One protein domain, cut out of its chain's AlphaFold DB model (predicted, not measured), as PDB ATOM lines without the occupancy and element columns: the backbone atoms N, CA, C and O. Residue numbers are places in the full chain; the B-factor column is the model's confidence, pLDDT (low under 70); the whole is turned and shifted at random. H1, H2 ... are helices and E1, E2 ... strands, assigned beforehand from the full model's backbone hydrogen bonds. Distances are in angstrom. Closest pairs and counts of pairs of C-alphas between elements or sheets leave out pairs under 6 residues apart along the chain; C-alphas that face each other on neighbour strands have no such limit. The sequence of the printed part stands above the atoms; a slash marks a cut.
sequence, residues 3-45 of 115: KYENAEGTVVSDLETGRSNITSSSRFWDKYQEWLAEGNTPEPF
ATOM      1  N   LYS A   3      -4.107 -25.756 -34.506       82.75
ATOM      2  CA  LYS A   3      -4.690 -26.318 -35.731       82.75
ATOM      3  C   LYS A   3      -5.526 -27.570 -35.472       82.75
ATOM      4  O   LYS A   3      -5.162 -28.372 -34.615       82.75
ATOM      5  N   TYR A   4      -6.600 -27.769 -36.237       78.06
ATOM      6  CA  TYR A   4      -7.419 -28.989 -36.183       78.06
ATOM      7  C   TYR A   4      -6.805 -30.122 -37.004       78.06
ATOM      8  O   TYR A   4      -6.710 -30.015 -38.224       78.06
ATOM      9  N   GLU A   5      -6.438 -31.229 -36.355       68.75
ATOM     10  CA  GLU A   5      -5.854 -32.407 -37.009       68.75
ATOM     11  C   GLU A   5      -6.884 -33.286 -37.732       68.75
ATOM     12  O   GLU A   5      -6.501 -34.124 -38.553       68.75
ATOM     13  N   ASN A   6      -8.177 -33.132 -37.448       64.06
ATOM     14  CA  ASN A   6      -9.250 -33.859 -38.121       64.06
ATOM     15  C   ASN A   6     -10.430 -32.948 -38.487       64.06
ATOM     16  O   ASN A   6     -10.599 -31.872 -37.918       64.06
ATOM     17  N   ALA A   7     -11.241 -33.399 -39.450       55.16
ATOM     18  CA  ALA A   7     -12.378 -32.641 -39.982       55.16
ATOM     19  C   ALA A   7     -13.454 -32.342 -38.924       55.16
ATOM     20  O   ALA A   7     -14.142 -31.331 -39.005       55.16
ATOM     21  N   GLU A   8     -13.572 -33.205 -37.916       59.84
ATOM     22  CA  GLU A   8     -14.515 -33.042 -36.806       59.84
ATOM     23  C   GLU A   8     -14.060 -31.993 -35.776       59.84
ATOM     24  O   GLU A   8     -14.820 -31.648 -34.873       59.84
ATOM     25  N   GLY A   9     -12.811 -31.524 -35.857       66.19
ATOM     26  CA  GLY A   9     -12.218 -30.600 -34.892       66.19
ATOM     27  C   GLY A   9     -12.015 -31.187 -33.487       66.19
ATOM     28  O   GLY A   9     -11.798 -30.453 -32.525       66.19
ATOM     29  N   THR A  10     -12.081 -32.511 -33.345       68.50
ATOM     30  CA  THR A  10     -11.983 -33.217 -32.056       68.50
ATOM     31  C   THR A  10     -10.541 -33.457 -31.608       68.50
ATOM     32  O   THR A  10     -10.298 -33.774 -30.441       68.50
ATOM     33  N   VAL A  11      -9.577 -33.276 -32.515       75.44
ATOM     34  CA  VAL A  11      -8.143 -33.407 -32.250       75.44
ATOM     35  C   VAL A  11      -7.428 -32.127 -32.675       75.44
ATOM     36  O   VAL A  11      -7.563 -31.687 -33.817       75.44
ATOM     37  N   VAL A  12      -6.655 -31.533 -31.763       85.25
ATOM     38  CA  VAL A  12      -5.982 -30.241 -31.974       85.25
ATOM     39  C   VAL A  12      -4.467 -30.362 -31.759       85.25
ATOM     40  O   VAL A  12      -4.010 -31.040 -30.839       85.25
ATOM     41  N   SER A  13      -3.681 -29.665 -32.574       85.69
ATOM     42  CA  SER A  13      -2.233 -29.491 -32.418       85.69
ATOM     43  C   SER A  13      -1.899 -28.035 -32.097       85.69
ATOM     44  O   SER A  13      -2.372 -27.130 -32.777       85.69
ATOM     45  N   ASP A  14      -1.057 -27.797 -31.096       87.00
ATOM     46  CA  ASP A  14      -0.408 -26.511 -30.840       87.00
ATOM     47  C   ASP A  14       0.986 -26.494 -31.477       87.00
ATOM     48  O   ASP A  14       1.925 -27.128 -30.985       87.00
ATOM     49  N   LEU A  15       1.123 -25.734 -32.561       80.88
ATOM     50  CA  LEU A  15       2.368 -25.617 -33.320       80.88
ATOM     51  C   LEU A  15       3.455 -24.836 -32.581       80.88
ATOM     52  O   LEU A  15       4.634 -24.985 -32.883       80.88
ATOM     53  N   GLU A  16       3.071 -24.002 -31.621       82.94
ATOM     54  CA  GLU A  16       4.007 -23.132 -30.912       82.94
ATOM     55  C   GLU A  16       4.741 -23.889 -29.810       82.94
ATOM     56  O   GLU A  16       5.937 -23.703 -29.600       82.94
ATOM     57  N   THR A  17       4.036 -24.806 -29.146       82.38
ATOM     58  CA  THR A  17       4.626 -25.672 -28.121       82.38
ATOM     59  C   THR A  17       4.960 -27.077 -28.625       82.38
ATOM     60  O   THR A  17       5.487 -27.885 -27.858       82.38
ATOM     61  N   GLY A  18       4.670 -27.378 -29.898       81.62
ATOM     62  CA  GLY A  18       4.906 -28.681 -30.527       81.62
ATOM     63  C   GLY A  18       4.047 -29.808 -29.945       81.62
ATOM     64  O   GLY A  18       4.446 -30.971 -29.971       81.62
ATOM     65  N   ARG A  19       2.898 -29.477 -29.348       83.38
ATOM     66  CA  ARG A  19       1.999 -30.458 -28.733       83.38
ATOM     67  C   ARG A  19       0.965 -30.901 -29.747       83.38
ATOM     68  O   ARG A  19       0.261 -30.067 -30.295       83.38
ATOM     69  N   SER A  20       0.806 -32.204 -29.903       83.25
ATOM     70  CA  SER A  20      -0.193 -32.787 -30.799       83.25
ATOM     71  C   SER A  20      -1.197 -33.635 -30.034       83.25
ATOM     72  O   SER A  20      -0.955 -34.015 -28.884       83.25
ATOM     73  N   ASN A  21      -2.316 -33.946 -30.683       83.75
ATOM     74  CA  ASN A  21      -3.381 -34.777 -30.133       83.75
ATOM     75  C   ASN A  21      -4.013 -34.229 -28.833       83.75
ATOM     76  O   ASN A  21      -4.254 -34.952 -27.860       83.75
ATOM     77  N   ILE A  22      -4.256 -32.918 -28.792       86.56
ATOM     78  CA  ILE A  22      -4.991 -32.252 -27.718       86.56
ATOM     79  C   ILE A  22      -6.484 -32.535 -27.930       86.56
ATOM     80  O   ILE A  22      -7.100 -32.021 -28.859       86.56
ATOM     81  N   THR A  23      -7.047 -33.375 -27.066       88.44
ATOM     82  CA  THR A  23      -8.477 -33.726 -27.020       88.44
ATOM     83  C   THR A  23      -9.103 -33.216 -25.723       88.44
ATOM     84  O   THR A  23      -8.378 -32.787 -24.825       88.44
ATOM     85  N   SER A  24     -10.424 -33.332 -25.562       87.62
ATOM     86  CA  SER A  24     -11.134 -32.966 -24.319       87.62
ATOM     87  C   SER A  24     -10.639 -33.687 -23.060       87.62
ATOM     88  O   SER A  24     -10.826 -33.203 -21.950       87.62
ATOM     89  N   SER A  25      -9.972 -34.829 -23.225       86.44
ATOM     90  CA  SER A  25      -9.336 -35.578 -22.133       86.44
ATOM     91  C   SER A  25      -7.896 -35.135 -21.824       86.44
ATOM     92  O   SER A  25      -7.292 -35.596 -20.855       86.44
ATOM     93  N   SER A  26      -7.313 -34.264 -22.650       87.25
ATOM     94  CA  SER A  26      -5.933 -33.803 -22.517       87.25
ATOM     95  C   SER A  26      -5.803 -32.739 -21.434       87.25
ATOM     96  O   SER A  26      -6.578 -31.791 -21.379       87.25
ATOM     97  N   ARG A  27      -4.715 -32.792 -20.656       89.50
ATOM     98  CA  ARG A  27      -4.351 -31.732 -19.693       89.50
ATOM     99  C   ARG A  27      -4.117 -30.350 -20.325       89.50
ATOM    100  O   ARG A  27      -3.895 -29.378 -19.614       89.50
ATOM    101  N   PHE A  28      -4.036 -30.285 -21.651       88.31
ATOM    102  CA  PHE A  28      -3.847 -29.049 -22.409       88.31
ATOM    103  C   PHE A  28      -5.158 -28.505 -22.985       88.31
ATOM    104  O   PHE A  28      -5.135 -27.448 -23.609       88.31
ATOM    105  N   TRP A  29      -6.276 -29.205 -22.772       90.50
ATOM    106  CA  TRP A  29      -7.586 -28.802 -23.268       90.50
ATOM    107  C   TRP A  29      -8.018 -27.444 -22.719       90.50
ATOM    108  O   TRP A  29      -8.441 -26.589 -23.489       90.50
ATOM    109  N   ASP A  30      -7.811 -27.204 -21.424       89.75
ATOM    110  CA  ASP A  30      -8.191 -25.939 -20.783       89.75
ATOM    111  C   ASP A  30      -7.480 -24.740 -21.425       89.75
ATOM    112  O   ASP A  30      -8.109 -23.733 -21.728       89.75
ATOM    113  N   LYS A  31      -6.191 -24.884 -21.760       90.19
ATOM    114  CA  LYS A  31      -5.420 -23.836 -22.455       90.19
ATOM    115  C   LYS A  31      -5.927 -23.559 -23.866       90.19
ATOM    116  O   LYS A  31      -5.841 -22.433 -24.347       90.19
ATOM    117  N   TYR A  32      -6.403 -24.591 -24.550       88.44
ATOM    118  CA  TYR A  32      -7.016 -24.440 -25.862       88.44
ATOM    119  C   TYR A  32      -8.378 -23.734 -25.755       88.44
ATOM    120  O   TYR A  32      -8.666 -22.844 -26.551       88.44
ATOM    121  N   GLN A  33      -9.182 -24.063 -24.741       90.88
ATOM    122  CA  GLN A  33     -10.463 -23.400 -24.474       90.88
ATOM    123  C   GLN A  33     -10.291 -21.923 -24.090       90.88
ATOM    124  O   GLN A  33     -11.029 -21.080 -24.591       90.88
ATOM    125  N   GLU A  34      -9.299 -21.594 -23.259       92.31
ATOM    126  CA  GLU A  34      -8.937 -20.205 -22.941       92.31
ATOM    127  C   GLU A  34      -8.575 -19.427 -24.210       92.31
ATOM    128  O   GLU A  34      -9.116 -18.353 -24.464       92.31
ATOM    129  N   TRP A  35      -7.737 -20.015 -25.064       91.94
ATOM    130  CA  TRP A  35      -7.349 -19.405 -26.332       91.94
ATOM    131  C   TRP A  35      -8.541 -19.185 -27.281       91.94
ATOM    132  O   TRP A  35      -8.610 -18.150 -27.944       91.94
ATOM    133  N   LEU A  36      -9.513 -20.105 -27.330       90.56
ATOM    134  CA  LEU A  36     -10.767 -19.900 -28.071       90.56
ATOM    135  C   LEU A  36     -11.611 -18.761 -27.478       90.56
ATOM    136  O   LEU A  36     -12.185 -17.968 -28.223       90.56
ATOM    137  N   ALA A  37     -11.691 -18.669 -26.148       92.75
ATOM    138  CA  ALA A  37     -12.473 -17.646 -25.451       92.75
ATOM    139  C   ALA A  37     -11.940 -16.221 -25.686       92.75
ATOM    140  O   ALA A  37     -12.703 -15.259 -25.625       92.75
ATOM    141  N   GLU A  38     -10.658 -16.085 -26.025       93.81
ATOM    142  CA  GLU A  38     -10.038 -14.830 -26.469       93.81
ATOM    143  C   GLU A  38     -10.446 -14.412 -27.900       93.81
ATOM    144  O   GLU A  38     -10.025 -13.362 -28.383       93.81
ATOM    145  N   GLY A  39     -11.285 -15.201 -28.583       90.06
ATOM    146  CA  GLY A  39     -11.775 -14.922 -29.936       90.06
ATOM    147  C   GLY A  39     -10.885 -15.471 -31.050       90.06
ATOM    148  O   GLY A  39     -11.088 -15.141 -32.220       90.06
ATOM    149  N   ASN A  40      -9.902 -16.308 -30.718       89.25
ATOM    150  CA  ASN A  40      -9.056 -16.934 -31.720       89.25
ATOM    151  C   ASN A  40      -9.772 -18.104 -32.414       89.25
ATOM    152  O   ASN A  40     -10.584 -18.806 -31.814       89.25
ATOM    153  N   THR A  41      -9.439 -18.344 -33.686       85.69
ATOM    154  CA  THR A  41      -9.972 -19.470 -34.469       85.69
ATOM    155  C   THR A  41      -8.820 -20.355 -34.946       85.69
ATOM    156  O   THR A  41      -7.891 -19.842 -35.571       85.69
ATOM    157  N   PRO A  42      -8.831 -21.663 -34.647       84.38
ATOM    158  CA  PRO A  42      -7.783 -22.569 -35.089       84.38
ATOM    159  C   PRO A  42      -7.926 -22.855 -36.579       84.38
ATOM    160  O   PRO A  42      -9.030 -23.034 -37.095       84.38
ATOM    161  N   GLU A  43      -6.793 -22.905 -37.268       82.38
ATOM    162  CA  GLU A  43      -6.774 -23.212 -38.694       82.38
ATOM    163  C   GLU A  43      -6.938 -24.720 -38.920       82.38
ATOM    164  O   GLU A  43      -6.452 -25.530 -38.123       82.38
ATOM    165  N   PRO A  44      -7.572 -25.146 -40.017       75.50
ATOM    166  CA  PRO A  44      -7.538 -26.547 -40.394       75.50
ATOM    167  C   PRO A  44      -6.092 -26.963 -40.709       75.50
ATOM    168  O   PRO A  44      -5.327 -26.231 -41.339       75.50
ATOM    169  N   PHE A  45      -5.694 -28.146 -40.238       72.69
ATOM    170  CA  PHE A  45      -4.363 -28.699 -40.516       72.69
ATOM    171  C   PHE A  45      -4.220 -29.160 -41.974       72.69
ATOM    172  O   PHE A  45      -3.103 -29.277 -42.466       72.69
TER     173      PHE A  45
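This is residues 3 to 45 of the 115 residues of an uncharacterized protein of Desulforhopalus singaporensis (UniProt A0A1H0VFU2). Little of this model is regular structure: a small two-stranded hairpin, E1 and E2, one short helix, H1, off to one side, and a tail that folds back from H1 toward the first printed residue. The 43 printed residues hold E1, E2 and H1 in that order, the strands antiparallel; the class is mixed, with only 16 residues in named elements. The whole is compact, with a radius of gyration of the C-alphas of 9.4 A, and rounded, spanning 22 by 20 by 19 A.

E1, residues 12 to 14, and E2, residues 19 to 22, form a hairpin at 162 degrees; N 14 and O 19 are 2.7 A apart, within hydrogen-bond range. The closest C-alphas of E2 and H1, residues 29 to 37, are those of Ile 22 and Trp 29, 6.2 A apart. E1 and H1 are only just apart, at 8.5 A. In H1 every O i to N i+4 pair is within hydrogen-bond range.

E1 begins at C-alpha 12 (-5.982, -30.241, -31.974) and is 6.8 A long; E2 is 7.3 A. H1, 12.4 A, ends at C-alpha 37 (-12.473, -17.646, -25.451).

The C-alphas of Lys 3 and Phe 45 are 5.4 A apart. The printed part has no cut, and residues 5 to 10 are under 70 in pLDDT.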